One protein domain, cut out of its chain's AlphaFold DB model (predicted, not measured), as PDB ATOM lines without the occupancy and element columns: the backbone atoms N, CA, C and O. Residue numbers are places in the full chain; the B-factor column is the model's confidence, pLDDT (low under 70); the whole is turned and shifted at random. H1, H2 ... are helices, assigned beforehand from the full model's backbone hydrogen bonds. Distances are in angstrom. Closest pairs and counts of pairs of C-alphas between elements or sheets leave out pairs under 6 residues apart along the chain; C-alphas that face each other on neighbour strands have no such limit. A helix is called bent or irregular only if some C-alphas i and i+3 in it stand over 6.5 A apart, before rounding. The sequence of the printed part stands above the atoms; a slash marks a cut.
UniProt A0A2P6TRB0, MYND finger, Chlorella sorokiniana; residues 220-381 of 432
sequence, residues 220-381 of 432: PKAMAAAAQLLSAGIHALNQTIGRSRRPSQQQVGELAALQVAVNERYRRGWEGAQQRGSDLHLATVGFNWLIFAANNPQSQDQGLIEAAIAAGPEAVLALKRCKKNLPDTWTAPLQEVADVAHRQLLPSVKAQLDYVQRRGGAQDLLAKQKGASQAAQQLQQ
ATOM      1  N   PRO A 220     -53.629  36.145 -44.684       44.00
ATOM      2  CA  PRO A 220     -52.434  35.608 -44.019       44.00
ATOM      3  C   PRO A 220     -52.494  34.086 -43.809       44.00
ATOM      4  O   PRO A 220     -51.478  33.407 -43.953       44.00
ATOM      5  N   LYS A 221     -53.690  33.516 -43.598       41.62
ATOM      6  CA  LYS A 221     -53.909  32.059 -43.614       41.62
ATOM      7  C   LYS A 221     -53.760  31.453 -45.012       41.62
ATOM      8  O   LYS A 221     -53.192  30.375 -45.119       41.62
ATOM      9  N   ALA A 222     -54.144  32.156 -46.082       41.16
ATOM     10  CA  ALA A 222     -53.901  31.718 -47.461       41.16
ATOM     11  C   ALA A 222     -52.428  31.783 -47.845       41.16
ATOM     12  O   ALA A 222     -51.978  30.972 -48.636       41.16
ATOM     13  N   MET A 223     -51.681  32.755 -47.325       42.75
ATOM     14  CA  MET A 223     -50.240  32.868 -47.542       42.75
ATOM     15  C   MET A 223     -49.478  31.838 -46.724       42.75
ATOM     16  O   MET A 223     -48.554  31.238 -47.254       42.75
ATOM     17  N   ALA A 224     -49.912  31.551 -45.494       45.53
ATOM     18  CA  ALA A 224     -49.434  30.406 -44.731       45.53
ATOM     19  C   ALA A 224     -49.794  29.086 -45.426       45.53
ATOM     20  O   ALA A 224     -48.925  28.238 -45.533       45.53
ATOM     21  N   ALA A 225     -51.002  28.932 -45.981       41.34
ATOM     22  CA  ALA A 225     -51.439  27.750 -46.723       41.34
ATOM     23  C   ALA A 225     -50.780  27.634 -48.106       41.34
ATOM     24  O   ALA A 225     -50.463  26.536 -48.529       41.34
ATOM     25  N   ALA A 226     -50.517  28.735 -48.814       42.41
ATOM     26  CA  ALA A 226     -49.804  28.767 -50.090       42.41
ATOM     27  C   ALA A 226     -48.306  28.557 -49.877       42.41
ATOM     28  O   ALA A 226     -47.700  27.822 -50.642       42.41
ATOM     29  N   ALA A 227     -47.716  29.121 -48.821       43.53
ATOM     30  CA  ALA A 227     -46.360  28.808 -48.390       43.53
ATOM     31  C   ALA A 227     -46.268  27.373 -47.857       43.53
ATOM     32  O   ALA A 227     -45.284  26.714 -48.147       43.53
ATOM     33  N   GLN A 228     -47.285  26.845 -47.168       44.72
ATOM     34  CA  GLN A 228     -47.378  25.440 -46.757       44.72
ATOM     35  C   GLN A 228     -47.663  24.512 -47.934       44.72
ATOM     36  O   GLN A 228     -47.180  23.401 -47.890       44.72
ATOM     37  N   LEU A 229     -48.372  24.916 -48.990       41.06
ATOM     38  CA  LEU A 229     -48.617  24.125 -50.208       41.06
ATOM     39  C   LEU A 229     -47.434  24.194 -51.171       41.06
ATOM     40  O   LEU A 229     -47.151  23.222 -51.860       41.06
ATOM     41  N   LEU A 230     -46.726  25.321 -51.220       41.88
ATOM     42  CA  LEU A 230     -45.462  25.463 -51.935       41.88
ATOM     43  C   LEU A 230     -44.366  24.705 -51.182       41.88
ATOM     44  O   LEU A 230     -43.639  23.945 -51.801       41.88
ATOM     45  N   SER A 231     -44.302  24.830 -49.855       42.91
ATOM     46  CA  SER A 231     -43.388  24.079 -48.987       42.91
ATOM     47  C   SER A 231     -43.756  22.599 -48.946       42.91
ATOM     48  O   SER A 231     -42.865  21.789 -49.094       42.91
ATOM     49  N   ALA A 232     -45.032  22.201 -48.896       41.44
ATOM     50  CA  ALA A 232     -45.477  20.809 -49.026       41.44
ATOM     51  C   ALA A 232     -45.345  20.293 -50.457       41.44
ATOM     52  O   ALA A 232     -45.120  19.111 -50.628       41.44
ATOM     53  N   GLY A 233     -45.426  21.140 -51.481       40.22
ATOM     54  CA  GLY A 233     -45.149  20.786 -52.871       40.22
ATOM     55  C   GLY A 233     -43.657  20.560 -53.108       40.22
ATOM     56  O   GLY A 233     -43.295  19.571 -53.727       40.22
ATOM     57  N   ILE A 234     -42.797  21.412 -52.543       40.78
ATOM     58  CA  ILE A 234     -41.334  21.272 -52.512       40.78
ATOM     59  C   ILE A 234     -40.931  20.087 -51.622       40.78
ATOM     60  O   ILE A 234     -40.071  19.301 -51.996       40.78
ATOM     61  N   HIS A 235     -41.574  19.904 -50.468       41.47
ATOM     62  CA  HIS A 235     -41.337  18.811 -49.527       41.47
ATOM     63  C   HIS A 235     -41.877  17.486 -50.067       41.47
ATOM     64  O   HIS A 235     -41.210  16.479 -49.902       41.47
ATOM     65  N   ALA A 236     -43.006  17.470 -50.778       39.06
ATOM     66  CA  ALA A 236     -43.505  16.321 -51.525       39.06
ATOM     67  C   ALA A 236     -42.602  16.025 -52.722       39.06
ATOM     68  O   ALA A 236     -42.251  14.871 -52.881       39.06
ATOM     69  N   LEU A 237     -42.113  17.024 -53.474       37.06
ATOM     70  CA  LEU A 237     -41.056  16.830 -54.481       37.06
ATOM     71  C   LEU A 237     -39.839  16.141 -53.842       37.06
ATOM     72  O   LEU A 237     -39.394  15.097 -54.310       37.06
ATOM     73  N   ASN A 238     -39.365  16.673 -52.712       39.88
ATOM     74  CA  ASN A 238     -38.239  16.152 -51.941       39.88
ATOM     75  C   ASN A 238     -38.525  14.769 -51.318       39.88
ATOM     76  O   ASN A 238     -37.606  13.965 -51.185       39.88
ATOM     77  N   GLN A 239     -39.775  14.449 -50.968       40.56
ATOM     78  CA  GLN A 239     -40.205  13.144 -50.453       40.56
ATOM     79  C   GLN A 239     -40.456  12.127 -51.574       40.56
ATOM     80  O   GLN A 239     -40.205  10.947 -51.365       40.56
ATOM     81  N   THR A 240     -40.892  12.528 -52.768       33.31
ATOM     82  CA  THR A 240     -40.969  11.671 -53.963       33.31
ATOM     83  C   THR A 240     -39.559  11.325 -54.445       33.31
ATOM     84  O   THR A 240     -39.278  10.173 -54.772       33.31
ATOM     85  N   ILE A 241     -38.641  12.290 -54.363       37.12
ATOM     86  CA  ILE A 241     -37.198  12.094 -54.520       37.12
ATOM     87  C   ILE A 241     -36.603  11.249 -53.373       37.12
ATOM     88  O   ILE A 241     -35.653  10.503 -53.585       37.12
ATOM     89  N   GLY A 242     -37.168  11.331 -52.165       38.00
ATOM     90  CA  GLY A 242     -36.725  10.580 -50.985       38.00
ATOM     91  C   GLY A 242     -37.322   9.174 -50.821       38.00
ATOM     92  O   GLY A 242     -36.776   8.382 -50.056       38.00
ATOM     93  N   ARG A 243     -38.432   8.849 -51.502       37.00
ATOM     94  CA  ARG A 243     -39.113   7.536 -51.445       37.00
ATOM     95  C   ARG A 243     -38.839   6.661 -52.669       37.00
ATOM     96  O   ARG A 243     -38.968   5.443 -52.583       37.00
ATOM     97  N   SER A 244     -38.409   7.256 -53.778       38.62
ATOM     98  CA  SER A 244     -37.663   6.551 -54.821       38.62
ATOM     99  C   SER A 244     -36.179   6.535 -54.434       38.62
ATOM    100  O   SER A 244     -35.763   7.287 -53.560       38.62
ATOM    101  N   ARG A 245     -35.379   5.645 -55.026       48.81
ATOM    102  CA  ARG A 245     -33.922   5.528 -54.811       48.81
ATOM    103  C   ARG A 245     -33.258   6.899 -54.617       48.81
ATOM    104  O   ARG A 245     -33.637   7.829 -55.320       48.81
ATOM    105  N   ARG A 246     -32.247   6.970 -53.725       54.19
ATOM    106  CA  ARG A 246     -31.373   8.146 -53.501       54.19
ATOM    107  C   ARG A 246     -31.327   9.015 -54.767       54.19
ATOM    108  O   ARG A 246     -30.920   8.447 -55.788       54.19
ATOM    109  N   PRO A 247     -31.716  10.308 -54.713       55.88
ATOM    110  CA  PRO A 247     -31.678  11.169 -55.886       55.88
ATOM    111  C   PRO A 247     -30.356  10.978 -56.602       55.88
ATOM    112  O   PRO A 247     -29.299  10.928 -55.956       55.88
ATOM    113  N   SER A 248     -30.413  10.836 -57.924       76.94
ATOM    114  CA  SER A 248     -29.179  10.807 -58.692       76.94
ATOM    115  C   SER A 248     -28.399  12.090 -58.389       76.94
ATOM    116  O   SER A 248     -28.983  13.134 -58.087       76.94
ATOM    117  N   GLN A 249     -27.068  12.040 -58.458       73.50
ATOM    118  CA  GLN A 249     -26.266  13.258 -58.292       73.50
ATOM    119  C   GLN A 249     -26.715  14.372 -59.252       73.50
ATOM    120  O   GLN A 249     -26.653  15.543 -58.892       73.50
ATOM    121  N   GLN A 250     -27.235  13.998 -60.425       74.19
ATOM    122  CA  GLN A 250     -27.837  14.920 -61.378       74.19
ATOM    123  C   GLN A 250     -29.079  15.624 -60.806       74.19
ATOM    124  O   GLN A 250     -29.131  16.846 -60.842       74.19
ATOM    125  N   GLN A 251     -30.030  14.896 -60.209       71.25
ATOM    126  CA  GLN A 251     -31.230  15.496 -59.601       71.25
ATOM    127  C   GLN A 251     -30.889  16.423 -58.427       71.25
ATOM    128  O   GLN A 251     -31.490  17.484 -58.279       71.25
ATOM    129  N   VAL A 252     -29.895  16.054 -57.607       70.88
ATOM    130  CA  VAL A 252     -29.383  16.943 -56.548       70.88
ATOM    131  C   VAL A 252     -28.789  18.219 -57.154       70.88
ATOM    132  O   VAL A 252     -29.027  19.309 -56.636       70.88
ATOM    133  N   GLY A 253     -28.051  18.098 -58.262       73.56
ATOM    134  CA  GLY A 253     -27.487  19.235 -58.992       73.56
ATOM    135  C   GLY A 253     -28.548  20.154 -59.601       73.56
ATOM    136  O   GLY A 253     -28.449  21.370 -59.464       73.56
ATOM    137  N   GLU A 254     -29.590  19.595 -60.219       73.56
ATOM    138  CA  GLU A 254     -30.698  20.353 -60.820       73.56
ATOM    139  C   GLU A 254     -31.508  21.121 -59.766       73.56
ATOM    140  O   GLU A 254     -31.814  22.299 -59.956       73.56
ATOM    141  N   LEU A 255     -31.794  20.497 -58.618       68.38
ATOM    142  CA  LEU A 255     -32.466  21.166 -57.499       68.38
ATOM    143  C   LEU A 255     -31.616  22.296 -56.918       68.38
ATOM    144  O   LEU A 255     -32.136  23.381 -56.663       68.38
ATOM    145  N   ALA A 256     -30.310  22.069 -56.759       73.06
ATOM    146  CA  ALA A 256     -29.389  23.104 -56.310       73.06
ATOM    147  C   ALA A 256     -29.338  24.280 -57.303       73.06
ATOM    148  O   ALA A 256     -29.399  25.438 -56.889       73.06
ATOM    149  N   ALA A 257     -29.303  24.005 -58.610       74.25
ATOM    150  CA  ALA A 257     -29.315  25.035 -59.648       74.25
ATOM    151  C   ALA A 257     -30.624  25.843 -59.656       74.25
ATOM    152  O   ALA A 257     -30.592  27.075 -59.719       74.25
ATOM    153  N   LEU A 258     -31.775  25.174 -59.526       73.94
ATOM    154  CA  LEU A 258     -33.074  25.839 -59.408       73.94
ATOM    155  C   LEU A 258     -33.123  26.736 -58.166       73.94
ATOM    156  O   LEU A 258     -33.609  27.864 -58.228       73.94
ATOM    157  N   GLN A 259     -32.582  26.258 -57.049       73.31
ATOM    158  CA  GLN A 259     -32.540  27.014 -55.808       73.31
ATOM    159  C   GLN A 259     -31.678  28.279 -55.926       73.31
ATOM    160  O   GLN A 259     -32.107  29.350 -55.490       73.31
ATOM    161  N   VAL A 260     -30.506  28.184 -56.561       75.69
ATOM    162  CA  VAL A 260     -29.664  29.349 -56.878       75.69
ATOM    163  C   VAL A 260     -30.432  30.335 -57.761       75.69
ATOM    164  O   VAL A 260     -30.475  31.522 -57.451       75.69
ATOM    165  N   ALA A 261     -31.120  29.859 -58.803       75.62
ATOM    166  CA  ALA A 261     -31.896  30.717 -59.699       75.62
ATOM    167  C   ALA A 261     -33.050  31.454 -58.987       75.62
ATOM    168  O   ALA A 261     -33.312  32.626 -59.278       75.62
ATOM    169  N   VAL A 262     -33.736  30.795 -58.046       76.62
ATOM    170  CA  VAL A 262     -34.806  31.414 -57.247       76.62
ATOM    171  C   VAL A 262     -34.243  32.467 -56.291       76.62
ATOM    172  O   VAL A 262     -34.760  33.582 -56.237       76.62
ATOM    173  N   ASN A 263     -33.158  32.160 -55.584       77.69
ATOM    174  CA  ASN A 263     -32.491  33.119 -54.703       77.69
ATOM    175  C   ASN A 263     -31.963  34.343 -55.471       77.69
ATOM    176  O   ASN A 263     -32.170  35.482 -55.060       77.69
ATOM    177  N   GLU A 264     -31.365  34.123 -56.638       81.56
ATOM    178  CA  GLU A 264     -30.880  35.179 -57.527       81.56
ATOM    179  C   GLU A 264     -32.020  36.062 -58.069       81.56
ATOM    180  O   GLU A 264     -31.854  37.253 -58.352       81.56
ATOM    181  N   ARG A 265     -33.226  35.504 -58.201       81.12
ATOM    182  CA  ARG A 265     -34.428  36.282 -58.518       81.12
ATOM    183  C   ARG A 265     -34.860  37.162 -57.347       81.12
ATOM    184  O   ARG A 265     -35.179  38.323 -57.597       81.12
ATOM    185  N   TYR A 266     -34.845  36.654 -56.115       85.50
ATOM    186  CA  TYR A 266     -35.139  37.469 -54.931       85.50
ATOM    187  C   TYR A 266     -34.113  38.588 -54.745       85.50
ATOM    188  O   TYR A 266     -34.515  39.731 -54.545       85.50
ATOM    189  N   ARG A 267     -32.820  38.305 -54.945       87.69
ATOM    190  CA  ARG A 267     -31.754  39.319 -54.930       87.69
ATOM    191  C   ARG A 267     -32.014  40.451 -55.921       87.69
ATOM    192  O   ARG A 267     -32.035  41.617 -55.538       87.69
ATOM    193  N   ARG A 268     -32.291  40.126 -57.187       84.31
ATOM    194  CA  ARG A 268     -32.600  41.143 -58.211       84.31
ATOM    195  C   ARG A 268     -33.908  41.888 -57.937       84.31
ATOM    196  O   ARG A 268     -34.015  43.070 -58.257       84.31
ATOM    197  N   GLY A 269     -34.911  41.206 -57.380       80.56
ATOM    198  CA  GLY A 269     -36.154  41.835 -56.922       80.56
ATOM    199  C   GLY A 269     -35.878  42.871 -55.835       80.56
ATOM    200  O   GLY A 269     -36.307  44.016 -55.957       80.56
ATOM    201  N   TRP A 270     -35.071  42.488 -54.845       88.12
ATOM    202  CA  TRP A 270     -34.650  43.323 -53.727       88.12
ATOM    203  C   TRP A 270     -33.886  44.562 -54.203       88.12
ATOM    204  O   TRP A 270     -34.290  45.684 -53.910       88.12
ATOM    205  N   GLU A 271     -32.852  44.381 -55.027       88.25
ATOM    206  CA  GLU A 271     -32.073  45.482 -55.613       88.25
ATOM    207  C   GLU A 271     -32.952  46.427 -56.443       88.25
ATOM    208  O   GLU A 271     -32.853  47.649 -56.328       88.25
ATOM    209  N   GLY A 272     -33.866  45.876 -57.246       81.62
ATOM    210  CA  GLY A 272     -34.818  46.675 -58.012       81.62
ATOM    211  C   GLY A 272     -35.783  47.464 -57.120       81.62
ATOM    212  O   GLY A 272     -36.144  48.591 -57.459       81.62
ATOM    213  N   ALA A 273     -36.202  46.898 -55.987       79.94
ATOM    214  CA  ALA A 273     -37.044  47.578 -55.009       79.94
ATOM    215  C   ALA A 273     -36.298  48.742 -54.335       79.94
ATOM    216  O   ALA A 273     -36.864  49.832 -54.220       79.94
ATOM    217  N   GLN A 274     -35.019  48.537 -53.989       89.88
ATOM    218  CA  GLN A 274     -34.133  49.580 -53.453       89.88
ATOM    219  C   GLN A 274     -33.966  50.729 -54.451       89.88
ATOM    220  O   GLN A 274     -34.176  51.886 -54.095       89.88
ATOM    221  N   GLN A 275     -33.664  50.419 -55.714       87.00
ATOM    222  CA  GLN A 275     -33.481  51.421 -56.771       87.00
ATOM    223  C   GLN A 275     -34.735  52.269 -57.021       87.00
ATOM    224  O   GLN A 275     -34.627  53.457 -57.310       87.00
ATOM    225  N   ARG A 276     -35.930  51.675 -56.906       86.25
ATOM    226  CA  ARG A 276     -37.209  52.385 -57.079       86.25
ATOM    227  C   ARG A 276     -37.668  53.143 -55.832       86.25
ATOM    228  O   ARG A 276     -38.663  53.857 -55.917       86.25
ATOM    229  N   GLY A 277     -37.019  52.948 -54.682       88.31
ATOM    230  CA  GLY A 277     -37.484  53.490 -53.402       88.31
ATOM    231  C   GLY A 277     -38.877  52.986 -53.003       88.31
ATOM    232  O   GLY A 277     -39.637  53.710 -52.367       88.31
ATOM    233  N   SER A 278     -39.252  51.770 -53.420       88.38
ATOM    234  CA  SER A 278     -40.576  51.209 -53.129       88.38
ATOM    235  C   SER A 278     -40.543  50.430 -51.819       88.38
ATOM    236  O   SER A 278     -40.172  49.258 -51.797       88.38
ATOM    237  N   ASP A 279     -40.962  51.070 -50.729       89.25
ATOM    238  CA  ASP A 279     -40.980  50.454 -49.398       89.25
ATOM    239  C   ASP A 279     -41.884  49.213 -49.312       89.25
ATOM    240  O   ASP A 279     -41.566  48.259 -48.605       89.25
ATOM    241  N   LEU A 280     -42.993  49.190 -50.060       83.94
ATOM    242  CA  LEU A 280     -43.894  48.036 -50.084       83.94
ATOM    243  C   LEU A 280     -43.223  46.841 -50.769       83.94
ATOM    244  O   LEU A 280     -43.194  45.754 -50.210       83.94
ATOM    245  N   HIS A 281     -42.624  47.065 -51.939       85.44
ATOM    246  CA  HIS A 281     -41.897  46.023 -52.662       85.44
ATOM    247  C   HIS A 281     -40.680  45.544 -51.849       85.44
ATOM    248  O   HIS A 281     -40.428  44.345 -51.771       85.44
ATOM    249  N   LEU A 282     -39.951  46.458 -51.192       89.62
ATOM    250  CA  LEU A 282     -38.838  46.107 -50.305       89.62
ATOM    251  C   LEU A 282     -39.288  45.189 -49.174       89.62
ATOM    252  O   LEU A 282     -38.696  44.130 -48.978       89.62
ATOM    253  N   ALA A 283     -40.344  45.572 -48.455       84.75
ATOM    254  CA  ALA A 283     -40.884  44.762 -47.375       84.75
ATOM    255  C   ALA A 283     -41.223  43.350 -47.867       84.75
ATOM    256  O   ALA A 283     -40.766  42.362 -47.289       84.75
ATOM    257  N   THR A 284     -41.972  43.243 -48.962       84.12
ATOM    258  CA  THR A 284     -42.523  41.946 -49.328       84.12
ATOM    259  C   THR A 284     -41.521  41.015 -50.010       84.12
ATOM    260  O   THR A 284     -41.449  39.842 -49.632       84.12
ATOM    261  N   VAL A 285     -40.632  41.524 -50.875       86.38
ATOM    262  CA  VAL A 285     -39.513  40.722 -51.401       86.38
ATOM    263  C   VAL A 285     -38.587  40.254 -50.280       86.38
ATOM    264  O   VAL A 285     -38.176  39.095 -50.287       86.38
ATOM    265  N   GLY A 286     -38.277  41.106 -49.298       90.56
ATOM    266  CA  GLY A 286     -37.415  40.719 -48.179       90.56
ATOM    267  C   GLY A 286     -38.012  39.618 -47.307       90.56
ATOM    268  O   GLY A 286     -37.314  38.667 -46.951       90.56
ATOM    269  N   PHE A 287     -39.313  39.691 -47.004       89.56
ATOM    270  CA  PHE A 287     -39.987  38.630 -46.252       89.56
ATOM    271  C   PHE A 287     -40.096  37.331 -47.053       89.56
ATOM    272  O   PHE A 287     -39.793  36.268 -46.513       89.56
ATOM    273  N   ASN A 288     -40.452  37.397 -48.340       86.00
ATOM    274  CA  ASN A 288     -40.506  36.218 -49.205       86.00
ATOM    275  C   ASN A 288     -39.131  35.557 -49.364       86.00
ATOM    276  O   ASN A 288     -39.031  34.328 -49.353       86.00
ATOM    277  N   TRP A 289     -38.061  36.351 -49.427       92.56
ATOM    278  CA  TRP A 289     -36.702  35.827 -49.463       92.56
ATOM    279  C   TRP A 289     -36.330  35.115 -48.157       92.56
ATOM    280  O   TRP A 289     -35.820  33.998 -48.203       92.56
ATOM    281  N   LEU A 290     -36.660  35.688 -46.993       88.81
ATOM    282  CA  LEU A 290     -36.471  35.019 -45.700       88.81
ATOM    283  C   LEU A 290     -37.265  33.712 -45.588       88.81
ATOM    284  O   LEU A 290     -36.725  32.713 -45.115       88.81
ATOM    285  N   ILE A 291     -38.526  33.701 -46.031       86.56
ATOM    286  CA  ILE A 291     -39.368  32.495 -46.073       86.56
ATOM    287  C   ILE A 291     -38.721  31.431 -46.951       86.56
ATOM    288  O   ILE A 291     -38.622  30.270 -46.547       86.56
ATOM    289  N   PHE A 292     -38.261  31.812 -48.140       87.19
ATOM    290  CA  PHE A 292     -37.624  30.880 -49.053       87.19
ATOM    291  C   PHE A 292     -36.303  30.344 -48.489       87.19
ATOM    292  O   PHE A 292     -36.085  29.134 -48.523       87.19
ATOM    293  N   ALA A 293     -35.458  31.202 -47.919       87.69
ATOM    294  CA  ALA A 293     -34.214  30.781 -47.283       87.69
ATOM    295  C   ALA A 293     -34.492  29.793 -46.136       87.69
ATOM    296  O   ALA A 293     -33.939  28.696 -46.119       87.69
ATOM    297  N   ALA A 294     -35.445  30.110 -45.252       86.56
ATOM    298  CA  ALA A 294     -35.786  29.267 -44.106       86.56
ATOM    299  C   ALA A 294     -36.304  27.878 -44.515       86.56
ATOM    300  O   ALA A 294     -35.941  26.879 -43.895       86.56
ATOM    301  N   ASN A 295     -37.114  27.794 -45.574       83.12
ATOM    302  CA  ASN A 295     -37.681  26.527 -46.045       83.12
ATOM    303  C   ASN A 295     -36.702  25.670 -46.856       83.12
ATOM    304  O   ASN A 295     -37.006  24.511 -47.137       83.12
ATOM    305  N   ASN A 296     -35.531  26.198 -47.222       82.12
ATOM    306  CA  ASN A 296     -34.567  25.471 -48.036       82.12
ATOM    307  C   ASN A 296     -33.178  25.399 -47.371       82.12
ATOM    308  O   ASN A 296     -32.196  25.903 -47.925       82.12
ATOM    309  N   PRO A 297     -33.058  24.685 -46.230       75.38
ATOM    310  CA  PRO A 297     -31.808  24.549 -45.468       75.38
ATOM    311  C   PRO A 297     -30.664  23.884 -46.246       75.38
ATOM    312  O   PRO A 297     -29.528  23.875 -45.786       75.38
ATOM    313  N   GLN A 298     -30.959  23.286 -47.402       75.25
ATOM    314  CA  GLN A 298     -29.972  22.648 -48.269       75.25
ATOM    315  C   GLN A 298     -29.243  23.638 -49.189       75.25
ATOM    316  O   GLN A 298     -28.336  23.211 -49.904       75.25
ATOM    317  N   SER A 299     -29.590  24.934 -49.156       75.25
ATOM    318  CA  SER A 299     -28.824  25.965 -49.866       75.25
ATOM    319  C   SER A 299     -27.371  25.906 -49.410       75.25
ATOM    320  O   SER A 299     -27.083  26.138 -48.239       75.25
ATOM    321  N   GLN A 300     -26.452  25.603 -50.323       76.75
ATOM    322  CA  GLN A 300     -25.017  25.680 -50.033       76.75
ATOM    323  C   GLN A 300     -24.438  27.061 -50.347       76.75
ATOM    324  O   GLN A 300     -23.282  27.325 -50.030       76.75
ATOM    325  N   ASP A 301     -25.232  27.945 -50.951       86.62
ATOM    326  CA  ASP A 301     -24.788  29.292 -51.272       86.62
ATOM    327  C   ASP A 301     -24.856  30.183 -50.026       86.62
ATOM    328  O   ASP A 301     -25.919  30.676 -49.637       86.62
ATOM    329  N   GLN A 302     -23.694  30.357 -49.395       90.00
ATOM    330  CA  GLN A 302     -23.509  31.220 -48.236       90.00
ATOM    331  C   GLN A 302     -23.919  32.671 -48.530       90.00
ATOM    332  O   GLN A 302     -24.597  33.285 -47.708       90.00
ATOM    333  N   GLY A 303     -23.560  33.204 -49.703       88.31
ATOM    334  CA  GLY A 303     -23.832  34.596 -50.062       88.31
ATOM    335  C   GLY A 303     -25.328  34.880 -50.179       88.31
ATOM    336  O   GLY A 303     -25.805  35.925 -49.737       88.31
ATOM    337  N   LEU A 304     -26.101  33.924 -50.700       84.81
ATOM    338  CA  LEU A 304     -27.559  34.048 -50.786       84.81
ATOM    339  C   LEU A 304     -28.243  33.983 -49.412       84.81
ATOM    340  O   LEU A 304     -29.222  34.696 -49.188       84.81
ATOM    341  N   ILE A 305     -27.723  33.171 -48.484       89.75
ATOM    342  CA  ILE A 305     -28.221  33.113 -47.099       89.75
ATOM    343  C   ILE A 305     -27.913  34.429 -46.371       89.75
ATOM    344  O   ILE A 305     -28.791  34.997 -45.719       89.75
ATOM    345  N   GLU A 306     -26.691  34.947 -46.509       93.56
ATOM    346  CA  GLU A 306     -26.279  36.231 -45.931       93.56
ATOM    347  C   GLU A 306     -27.132  37.390 -46.455       93.56
ATOM    348  O   GLU A 306     -27.603  38.219 -45.672       93.56
ATOM    349  N   ALA A 307     -27.402  37.415 -47.761       92.62
ATOM    350  CA  ALA A 307     -28.240  38.439 -48.368       92.62
ATOM    351  C   ALA A 307     -29.697  38.374 -47.872       92.62
ATOM    352  O   ALA A 307     -30.276  39.414 -47.553       92.62
ATOM    353  N   ALA A 308     -30.270  37.175 -47.699       92.81
ATOM    354  CA  ALA A 308     -31.593  37.010 -47.092       92.81
ATOM    355  C   ALA A 308     -31.633  37.506 -45.632       92.81
ATOM    356  O   ALA A 308     -32.583  38.177 -45.222       92.81
ATOM    357  N   ILE A 309     -30.584  37.226 -44.844       95.69
ATOM    358  CA  ILE A 309     -30.450  37.713 -43.459       95.69
ATOM    359  C   ILE A 309     -30.373  39.242 -43.424       95.69
ATOM    360  O   ILE A 309     -31.014  39.858 -42.572       95.69
ATOM    361  N   ALA A 310     -29.615  39.854 -44.338       95.25
ATOM    362  CA  ALA A 310     -29.485  41.305 -44.439       95.25
ATOM    363  C   ALA A 310     -30.792  41.982 -44.892       95.25
ATOM    364  O   ALA A 310     -31.137  43.051 -44.387       95.25
ATOM    365  N   ALA A 311     -31.545  41.344 -45.792       93.88
ATOM    366  CA  ALA A 311     -32.830  41.844 -46.276       93.88
ATOM    367  C   ALA A 311     -33.903  41.893 -45.174       93.88
ATOM    368  O   ALA A 311     -34.738  42.795 -45.158       93.88
ATOM    369  N   GLY A 312     -33.867  40.965 -44.213       94.19
ATOM    370  CA  GLY A 312     -34.865  40.853 -43.147       94.19
ATOM    371  C   GLY A 312     -35.116  42.136 -42.339       94.19
ATOM    372  O   GLY A 312     -36.243  42.636 -42.327       94.19
ATOM    373  N   PRO A 313     -34.103  42.691 -41.646       94.94
ATOM    374  CA  PRO A 313     -34.258  43.924 -40.877       94.94
ATOM    375  C   PRO A 313     -34.700  45.122 -41.726       94.94
ATOM    376  O   PRO A 313     -35.564  45.886 -41.294       94.94
ATOM    377  N   GLU A 314     -34.163  45.270 -42.941       96.06
ATOM    378  CA  GLU A 314     -34.543  46.369 -43.836       96.06
ATOM    379  C   GLU A 314     -35.990  46.224 -44.329       96.06
ATOM    380  O   GLU A 314     -36.708  47.217 -44.397       96.06
ATOM    381  N   ALA A 315     -36.477  45.001 -44.562       94.00
ATOM    382  CA  ALA A 315     -37.874  44.744 -44.910       94.00
ATOM    383  C   ALA A 315     -38.839  45.195 -43.799       94.00
ATOM    384  O   ALA A 315     -39.884  45.795 -44.066       94.00
ATOM    385  N   VAL A 316     -38.463  44.987 -42.531       93.88
ATOM    386  CA  VAL A 316     -39.225  45.492 -41.374       93.88
ATOM    387  C   VAL A 316     -39.217  47.021 -41.324       93.88
ATOM    388  O   VAL A 316     -40.246  47.633 -41.023       93.88
ATOM    389  N   LEU A 317     -38.078  47.659 -41.609       94.56
ATOM    390  CA  LEU A 317     -37.991  49.121 -41.673       94.56
ATOM    391  C   LEU A 317     -38.834  49.686 -42.823       94.56
ATOM    392  O   LEU A 317     -39.567  50.652 -42.611       94.56
ATOM    393  N   ALA A 318     -38.802  49.050 -43.992       92.12
ATOM    394  CA  ALA A 318     -39.612  49.409 -45.148       92.12
ATOM    395  C   ALA A 318     -41.116  49.307 -44.840       92.12
ATOM    396  O   ALA A 318     -41.863  50.262 -45.056       92.12
ATOM    397  N   LEU A 319     -41.562  48.227 -44.187       91.12
ATOM    398  CA  LEU A 319     -42.957  48.099 -43.755       91.12
ATOM    399  C   LEU A 319     -43.375  49.215 -42.780       91.12
ATOM    400  O   LEU A 319     -44.475  49.762 -42.887       91.12
ATOM    401  N   LYS A 320     -42.500  49.601 -41.842       92.06
ATOM    402  CA  LYS A 320     -42.771  50.725 -40.926       92.06
ATOM    403  C   LYS A 320     -42.940  52.050 -41.670       92.06
ATOM    404  O   LYS A 320     -43.751  52.872 -41.245       92.06
ATOM    405  N   ARG A 321     -42.206  52.270 -42.767       92.19
ATOM    406  CA  ARG A 321     -42.370  53.458 -43.621       92.19
ATOM    407  C   ARG A 321     -43.694  53.411 -44.396       92.19
ATOM    408  O   ARG A 321     -44.401  54.416 -44.418       92.19
ATOM    409  N   CYS A 322     -44.099  52.239 -44.894       81.56
ATOM    410  CA  CYS A 322     -45.398  52.022 -45.549       81.56
ATOM    411  C   CYS A 322     -46.607  52.366 -44.671       81.56
ATOM    412  O   CYS A 322     -47.569  52.941 -45.174       81.56
ATOM    413  N   LYS A 323     -46.558  52.076 -43.362       76.44
ATOM    414  CA  LYS A 323     -47.650  52.393 -42.414       76.44
ATOM    415  C   LYS A 323     -48.039  53.868 -42.367       76.44
ATOM    416  O   LYS A 323     -49.148  54.182 -41.961       76.44
ATOM    417  N   LYS A 324     -47.155  54.776 -42.790       78.38
ATOM    418  CA  LYS A 324     -47.479  56.208 -42.869       78.38
ATOM    419  C   LYS A 324     -48.388  56.556 -44.052       78.38
ATOM    420  O   LYS A 324     -49.037  57.593 -44.009       78.38
ATOM    421  N   ASN A 325     -48.413  55.714 -45.088       74.56
ATOM    422  CA  ASN A 325     -49.010  56.025 -46.389       74.56
ATOM    423  C   ASN A 325     -50.079  55.015 -46.842       74.56
ATOM    424  O   ASN A 325     -50.800  55.294 -47.796       74.56
ATOM    425  N   LEU A 326     -50.175  53.844 -46.203       73.31
ATOM    426  CA  LEU A 326     -51.116  52.779 -46.561       73.31
ATOM    427  C   LEU A 326     -52.178  52.576 -45.469       73.31
ATOM    428  O   LEU A 326     -51.852  52.707 -44.289       73.31
ATOM    429  N   PRO A 327     -53.420  52.196 -45.828       78.56
ATOM    430  CA  PRO A 327     -54.454  51.857 -44.854       78.56
ATOM    431  C   PRO A 327     -54.051  50.690 -43.938       78.56
ATOM    432  O   PRO A 327     -53.378  49.750 -44.369       78.56
ATOM    433  N   ASP A 328     -54.543  50.686 -42.698       76.56
ATOM    434  CA  ASP A 328     -54.298  49.599 -41.733       76.56
ATOM    435  C   ASP A 328     -54.768  48.232 -42.241       76.56
ATOM    436  O   ASP A 328     -54.119  47.219 -41.988       76.56
ATOM    437  N   THR A 329     -55.847  48.199 -43.028       72.06
ATOM    438  CA  THR A 329     -56.355  46.968 -43.655       72.06
ATOM    439  C   THR A 329     -55.350  46.319 -44.603       72.06
ATOM    440  O   THR A 329     -55.472  45.134 -44.880       72.06
ATOM    441  N   TRP A 330     -54.357  47.074 -45.082       68.38
ATOM    442  CA  TRP A 330     -53.267  46.566 -45.907       68.38
ATOM    443  C   TRP A 330     -52.025  46.303 -45.058       68.38
ATOM    444  O   TRP A 330     -51.328  45.320 -45.254       68.38
ATOM    445  N   THR A 331     -51.702  47.152 -44.084       75.31
ATOM    446  CA  THR A 331     -50.453  46.960 -43.329       75.31
ATOM    447  C   THR A 331     -50.547  45.908 -42.228       75.31
ATOM    448  O   THR A 331     -49.507  45.390 -41.817       75.31
ATOM    449  N   ALA A 332     -51.754  45.543 -41.778       79.25
ATOM    450  CA  ALA A 332     -51.940  44.556 -40.718       79.25
ATOM    451  C   ALA A 332     -51.442  43.150 -41.111       79.25
ATOM    452  O   ALA A 332     -50.587  42.633 -40.391       79.25
ATOM    453  N   PRO A 333     -51.817  42.544 -42.256       77.81
ATOM    454  CA  PRO A 333     -51.347  41.182 -42.528       77.81
ATOM    455  C   PRO A 333     -49.891  41.130 -43.000       77.81
ATOM    456  O   PRO A 333     -49.189  40.161 -42.726       77.81
ATOM    457  N   LEU A 334     -49.364  42.220 -43.573       72.88
ATOM    458  CA  LEU A 334     -47.915  42.361 -43.758       72.88
ATOM    459  C   LEU A 334     -47.165  42.444 -42.426       72.88
ATOM    460  O   LEU A 334     -46.044  41.951 -42.340       72.88
ATOM    461  N   GLN A 335     -47.754  43.035 -41.382       86.19
ATOM    462  CA  GLN A 335     -47.156  43.035 -40.047       86.19
ATOM    463  C   GLN A 335     -47.131  41.629 -39.443       86.19
ATOM    464  O   GLN A 335     -46.144  41.280 -38.803       86.19
ATOM    465  N   GLU A 336     -48.160  40.813 -39.670       82.44
ATOM    466  CA  GLU A 336     -48.156  39.406 -39.250       82.44
ATOM    467  C   GLU A 336     -47.039  38.624 -39.951       82.44
ATOM    468  O   GLU A 336     -46.258  37.931 -39.295       82.44
ATOM    469  N   VAL A 337     -46.899  38.798 -41.270       79.62
ATOM    470  CA  VAL A 337     -45.798  38.204 -42.042       79.62
ATOM    471  C   VAL A 337     -44.445  38.709 -41.537       79.62
ATOM    472  O   VAL A 337     -43.536  37.905 -41.346       79.62
ATOM    473  N   ALA A 338     -44.308  40.008 -41.264       83.81
ATOM    474  CA  ALA A 338     -43.086  40.598 -40.723       83.81
ATOM    475  C   ALA A 338     -42.723  40.020 -39.351       83.81
ATOM    476  O   ALA A 338     -41.554  39.737 -39.088       83.81
ATOM    477  N   ASP A 339     -43.713  39.813 -38.486       85.81
ATOM    478  CA  ASP A 339     -43.517  39.240 -37.161       85.81
ATOM    479  C   ASP A 339     -43.078  37.774 -37.253       85.81
ATOM    480  O   ASP A 339     -42.127  37.387 -36.572       85.81
ATOM    481  N   VAL A 340     -43.692  36.970 -38.130       83.38
ATOM    482  CA  VAL A 340     -43.257  35.586 -38.394       83.38
ATOM    483  C   VAL A 340     -41.849  35.569 -38.992       83.38
ATOM    484  O   VAL A 340     -40.968  34.866 -38.490       83.38
ATOM    485  N   ALA A 341     -41.601  36.381 -40.020       78.81
ATOM    486  CA  ALA A 341     -40.312  36.455 -40.692       78.81
ATOM    487  C   ALA A 341     -39.191  36.866 -39.733       78.81
ATOM    488  O   ALA A 341     -38.152  36.211 -39.676       78.81
ATOM    489  N   HIS A 342     -39.406  37.900 -38.924       85.38
ATOM    490  CA  HIS A 342     -38.392  38.397 -38.003       85.38
ATOM    491  C   HIS A 342     -38.226  37.503 -36.767       85.38
ATOM    492  O   HIS A 342     -37.099  37.272 -36.329       85.38
ATOM    493  N   ARG A 343     -39.317  37.031 -36.147       89.19
ATOM    494  CA  ARG A 343     -39.231  36.286 -34.875       89.19
ATOM    495  C   ARG A 343     -38.928  34.808 -35.069       89.19
ATOM    496  O   ARG A 343     -38.259  34.235 -34.216       89.19
ATOM    497  N   GLN A 344     -39.414  34.192 -36.145       90.00
ATOM    498  CA  GLN A 344     -39.299  32.745 -36.351       90.00
ATOM    499  C   GLN A 344     -38.294  32.400 -37.450       90.00
ATOM    500  O   GLN A 344     -37.414  31.565 -37.245       90.00
ATOM    501  N   LEU A 345     -38.390  33.057 -38.607       89.00
ATOM    502  CA  LEU A 345     -37.616  32.652 -39.781       89.00
ATOM    503  C   LEU A 345     -36.183  33.180 -39.742       89.00
ATOM    504  O   LEU A 345     -35.255  32.416 -39.978       89.00
ATOM    505  N   LEU A 346     -35.970  34.442 -39.370       91.56
ATOM    506  CA  LEU A 346     -34.635  35.040 -39.319       91.56
ATOM    507  C   LEU A 346     -33.664  34.272 -38.393       91.56
ATOM    508  O   LEU A 346     -32.541  34.013 -38.827       91.56
ATOM    509  N   PRO A 347     -34.045  33.838 -37.172       94.50
ATOM    510  CA  PRO A 347     -33.197  32.953 -36.370       94.50
ATOM    511  C   PRO A 347     -32.903  31.609 -37.050       94.50
ATOM    512  O   PRO A 347     -31.776  31.127 -36.972       94.50
ATOM    513  N   SER A 348     -33.886  31.025 -37.744       90.06
ATOM    514  CA  SER A 348     -33.712  29.764 -38.477       90.06
ATOM    515  C   SER A 348     -32.700  29.906 -39.618       90.06
ATOM    516  O   SER A 348     -31.773  29.106 -39.720       90.06
ATOM    517  N   VAL A 349     -32.804  30.972 -40.417       90.19
ATOM    518  CA  VAL A 349     -31.865  31.266 -41.514       90.19
ATOM    519  C   VAL A 349     -30.457  31.560 -40.976       90.19
ATOM    520  O   VAL A 349     -29.473  31.093 -41.542       90.19
ATOM    521  N   LYS A 350     -30.331  32.258 -39.838       94.75
ATOM    522  CA  LYS A 350     -29.034  32.447 -39.160       94.75
ATOM    523  C   LYS A 350     -28.416  31.122 -38.714       94.75
ATOM    524  O   LYS A 350     -27.245  30.877 -38.981       94.75
ATOM    525  N   ALA A 351     -29.207  30.232 -38.118       91.12
ATOM    526  CA  ALA A 351     -28.728  28.905 -37.734       91.12
ATOM    527  C   ALA A 351     -28.295  28.063 -38.953       91.12
ATOM    528  O   ALA A 351     -27.348  27.278 -38.855       91.12
ATOM    529  N   GLN A 352     -28.954  28.236 -40.106       88.94
ATOM    530  CA  GLN A 352     -28.529  27.630 -41.373       88.94
ATOM    531  C   GLN A 352     -27.185  28.191 -41.848       88.94
ATOM    532  O   GLN A 352     -26.314  27.407 -42.221       88.94
ATOM    533  N   LEU A 353     -26.978  29.512 -41.779       93.06
ATOM    534  CA  LEU A 353     -25.688  30.131 -42.095       93.06
ATOM    535  C   LEU A 353     -24.567  29.560 -41.216       93.06
ATOM    536  O   LEU A 353     -23.554  29.097 -41.737       93.06
ATOM    537  N   ASP A 354     -24.787  29.494 -39.900       92.00
ATOM    538  CA  ASP A 354     -23.827  28.927 -38.946       92.00
ATOM    539  C   ASP A 354     -23.517  27.450 -39.246       92.00
ATOM    540  O   ASP A 354     -22.411  26.956 -39.004       92.00
ATOM    541  N   TYR A 355     -24.503  26.696 -39.737       88.50
ATOM    542  CA  TYR A 355     -24.307  25.316 -40.173       88.50
ATOM    543  C   TYR A 355     -23.445  25.239 -41.441       88.50
ATOM    544  O   TYR A 355     -22.480  24.470 -41.469       88.50
ATOM    545  N   VAL A 356     -23.751  26.045 -42.465       86.44
ATOM    546  CA  VAL A 356     -22.989  26.096 -43.725       86.44
ATOM    547  C   VAL A 356     -21.543  26.515 -43.466       86.44
ATOM    548  O   VAL A 356     -20.628  25.833 -43.925       86.44
ATOM    549  N   GLN A 357     -21.316  27.546 -42.649       89.19
ATOM    550  CA  GLN A 357     -19.976  28.020 -42.289       89.19
ATOM    551  C   GLN A 357     -19.161  26.950 -41.545       89.19
ATOM    552  O   GLN A 357     -18.001  26.699 -41.883       89.19
ATOM    553  N   ARG A 358     -19.770  26.244 -40.579       89.25
ATOM    554  CA  ARG A 358     -19.105  25.123 -39.884       89.25
ATOM    555  C   ARG A 358     -18.775  23.971 -40.831       89.25
ATOM    556  O   ARG A 358     -17.710  23.365 -40.712       89.25
ATOM    557  N   ARG A 359     -19.669  23.663 -41.772       86.50
ATOM    558  CA  ARG A 359     -19.469  22.590 -42.751       86.50
ATOM    559  C   ARG A 359     -18.398  22.939 -43.785       86.50
ATOM    560  O   ARG A 359     -17.582  22.070 -44.085       86.50
ATOM    561  N   GLY A 360     -18.370  24.177 -44.279       83.25
ATOM    562  CA  GLY A 360     -17.317  24.682 -45.165       83.25
ATOM    563  C   GLY A 360     -15.945  24.589 -44.501       83.25
ATOM    564  O   GLY A 360     -15.038  23.966 -45.046       83.25
ATOM    565  N   GLY A 361     -15.832  25.045 -43.248       75.44
ATOM    566  CA  GLY A 361     -14.603  24.894 -42.463       75.44
ATOM    567  C   GLY A 361     -14.180  23.432 -42.262       75.44
ATOM    568  O   GLY A 361     -12.998  23.106 -42.360       75.44
ATOM    569  N   ALA A 362     -15.130  22.517 -42.038       70.44
ATOM    570  CA  ALA A 362     -14.839  21.088 -41.920       70.44
ATOM    571  C   ALA A 362     -14.382  20.458 -43.250       70.44
ATOM    572  O   ALA A 362     -13.465  19.635 -43.252       70.44
ATOM    573  N   GLN A 363     -14.989  20.839 -44.381       73.38
ATOM    574  CA  GLN A 363     -14.570  20.384 -45.709       73.38
ATOM    575  C   GLN A 363     -13.178  20.907 -46.071       73.38
ATOM    576  O   GLN A 363     -12.359  20.129 -46.561       73.38
ATOM    577  N   ASP A 364     -12.870  22.160 -45.740       69.31
ATOM    578  CA  ASP A 364     -11.540  22.740 -45.928       69.31
ATOM    579  C   ASP A 364     -10.483  22.044 -45.067       69.31
ATOM    580  O   ASP A 364      -9.380  21.758 -45.536       69.31
ATOM    581  N   LEU A 365     -10.807  21.716 -43.811       64.50
ATOM    582  CA  LEU A 365      -9.919  20.944 -42.938       64.50
ATOM    583  C   LEU A 365      -9.682  19.526 -43.479       64.50
ATOM    584  O   LEU A 365      -8.539  19.069 -43.493       64.50
ATOM    585  N   LEU A 366     -10.720  18.851 -43.977       71.75
ATOM    586  CA  LEU A 366     -10.605  17.541 -44.628       71.75
ATOM    587  C   LEU A 366      -9.783  17.608 -45.921       71.75
ATOM    588  O   LEU A 366      -8.972  16.718 -46.173       71.75
ATOM    589  N   ALA A 367      -9.957  18.653 -46.733       74.06
ATOM    590  CA  ALA A 367      -9.160  18.878 -47.935       74.06
ATOM    591  C   ALA A 367      -7.683  19.117 -47.582       74.06
ATOM    592  O   ALA A 367      -6.805  18.499 -48.182       74.06
ATOM    593  N   LYS A 368      -7.402  19.920 -46.545       76.75
ATOM    594  CA  LYS A 368      -6.044  20.128 -46.011       76.75
ATOM    595  C   LYS A 368      -5.436  18.839 -45.461       76.75
ATOM    596  O   LYS A 368      -4.276  18.561 -45.743       76.75
ATOM    597  N   GLN A 369      -6.201  18.026 -44.730       75.88
ATOM    598  CA  GLN A 369      -5.740  16.723 -44.234       75.88
ATOM    599  C   GLN A 369      -5.453  15.741 -45.372       75.88
ATOM    600  O   GLN A 369      -4.433  15.060 -45.337       75.88
ATOM    601  N   LYS A 370      -6.304  15.687 -46.406       79.38
ATOM    602  CA  LYS A 370      -6.050  14.872 -47.603       79.38
ATOM    603  C   LYS A 370      -4.815  15.353 -48.358       79.38
ATOM    604  O   LYS A 370      -3.995  14.519 -48.715       79.38
ATOM    605  N   GLY A 371      -4.643  16.662 -48.534       80.31
ATOM    606  CA  GLY A 371      -3.440  17.238 -49.139       80.31
ATOM    607  C   GLY A 371      -2.178  16.923 -48.332       80.31
ATOM    608  O   GLY A 371      -1.182  16.486 -48.896       80.31
ATOM    609  N   ALA A 372      -2.237  17.045 -47.003       76.25
ATOM    610  CA  ALA A 372      -1.134  16.683 -46.114       76.25
ATOM    611  C   ALA A 372      -0.834  15.175 -46.139       76.25
ATOM    612  O   ALA A 372       0.328  14.784 -46.149       76.25
ATOM    613  N   SER A 373      -1.860  14.322 -46.197       76.00
ATOM    614  CA  SER A 373      -1.703  12.867 -46.292       76.00
ATOM    615  C   SER A 373      -1.167  12.433 -47.657       76.00
ATOM    616  O   SER A 373      -0.325  11.546 -47.706       76.00
ATOM    617  N   GLN A 374      -1.574  13.086 -48.747       78.25
ATOM    618  CA  GLN A 374      -1.018  12.864 -50.084       78.25
ATOM    619  C   GLN A 374       0.428  13.357 -50.183       78.25
ATOM    620  O   GLN A 374       1.259  12.650 -50.740       78.25
ATOM    621  N   ALA A 375       0.757  14.507 -49.589       71.69
ATOM    622  CA  ALA A 375       2.134  14.987 -49.488       71.69
ATOM    623  C   ALA A 375       3.000  14.040 -48.638       71.69
ATOM    624  O   ALA A 375       4.119  13.709 -49.019       71.69
ATOM    625  N   ALA A 376       2.465  13.528 -47.526       75.44
ATOM    626  CA  ALA A 376       3.128  12.517 -46.709       75.44
ATOM    627  C   ALA A 376       3.286  11.182 -47.456       75.44
ATOM    628  O   ALA A 376       4.340  10.565 -47.365       75.44
ATOM    629  N   GLN A 377       2.291  10.756 -48.242       72.94
ATOM    630  CA  GLN A 377       2.389   9.572 -49.099       72.94
ATOM    631  C   GLN A 377       3.374   9.769 -50.251       72.94
ATOM    632  O   GLN A 377       4.065   8.822 -50.592       72.94
ATOM    633  N   GLN A 378       3.497  10.969 -50.822       70.56
ATOM    634  CA  GLN A 378       4.525  11.280 -51.822       70.56
ATOM    635  C   GLN A 378       5.932  11.285 -51.214       70.56
ATOM    636  O   GLN A 378       6.864  10.805 -51.847       70.56
ATOM    637  N   LEU A 379       6.087  11.743 -49.969       67.44
ATOM    638  CA  LEU A 379       7.344  11.620 -49.219       67.44
ATOM    639  C   LEU A 379       7.642  10.170 -48.796       67.44
ATOM    640  O   LEU A 379       8.801   9.811 -48.608       67.44
ATOM    641  N   GLN A 380       6.606   9.340 -48.647       64.19
ATOM    642  CA  GLN A 380       6.706   7.914 -48.326       64.19
ATOM    643  C   GLN A 380       6.675   7.004 -49.554       64.19
ATOM    644  O   GLN A 380       6.774   5.792 -49.385       64.19
ATOM    645  N   GLN A 381       6.566   7.537 -50.774       49.72
ATOM    646  CA  GLN A 381       6.917   6.773 -51.961       49.72
ATOM    647  C   GLN A 381       8.443   6.722 -51.982       49.72
ATOM    648  O   GLN A 381       9.078   7.740 -52.264       49.72
TER     649      GLN A 381
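Overview. This is residues 220 to 381 of the 432 residues of the protein "MYND finger" of Chlorella sorokiniana (UniProt A0A2P6TRB0). A core of helix H3, the bent helix H4 and the earlier part of a very long helix, H5, has H2 packed on H3 and H4a, while H1 is only loosely joined to this body. Residues 361 to 381, of which 361 to 379 belong to H5, stick out as a long arm that makes much of the length. The printed part has 162 residues with five named helices in the order H1, H2, H3, H4, H5 and no named strand; the class is all helix. It is loose, with a radius of gyration of the C-alphas of 19.9 A, and spans 76 by 35 by 25 A.

Along the chain. H1, residues 220 to 243, begins at C-alpha 220 (-52.434, 35.608, -44.019) and is 31.9 A long. H2, residues 249 to 276, begins at C-alpha 249 (-26.266, 13.258, -58.292) and is 40.6 A long. H3, residues 279 to 295, is 24.4 A long. H4, residues 302 to 322, was assigned as one helix by its hydrogen bonds but is bent: C-alphas 310 and 313 are 6.5 A apart. Its arms are H4a, residues 302 to 310, 12.3 A, and H4b, residues 313 to 322, 14.5 A; they stand at 36 degrees, only just a steep tilt. H5, residues 328 to 379, is 72.8 A long, ends at C-alpha 379 (7.344, 11.620, -49.219) and has a kink of 33 degrees near residue 342. H5 is irregular, but only just: C-alphas 330 and 333 are 6.6 A apart.

Arrangement. H1, H3, H4b and H5 form a bundle, a group of helices or arms side by side. H1 and H5 only just touch, with 3 pairs of C-alphas within 8 A, the closest those of Pro 220 and Pro 333 at 5.9 A. H1 and H3 are close but not clearly touching, the closest C-alphas being those of Ser 231 and Asn 295, 6.9 A. H3 and H4b touch, closest at the C-alphas of Ala 283 and Ala 315, 3.9 A. H4b and H5 form a hairpin at a shallow tilt of 18 degrees, opposite ways, closest at the C-alphas of Val 316 and Ala 338, 6.3 A. H3 and H5 touch at a steep tilt of 48 degrees, closest at the C-alphas of Ala 294 and Val 349, 5.1 A. H2 and H3 form a hairpin at a shallow tilt of 18 degrees, opposite ways, H2 with residues 263 to 274 alone; the C-alphas of Ala 273 and Leu 282 are closest, 5.2 A. H2 is apart from H5 and from H1. In H1, H2, H3, H4a and H4b every O i to N i+4 pair is within hydrogen-bond range; in H5 it is 43 of 48.

Size, cuts and confidence. The C-alphas farthest apart are those of Pro 327 and Gln 381, 76.5 A. The printed part has no cut and no long link. Its mean pLDDT is 75.5; residues 220 to 247, 255, 330, 364 to 365 and 379 to 381 are under 70, and H1 has a mean of 41.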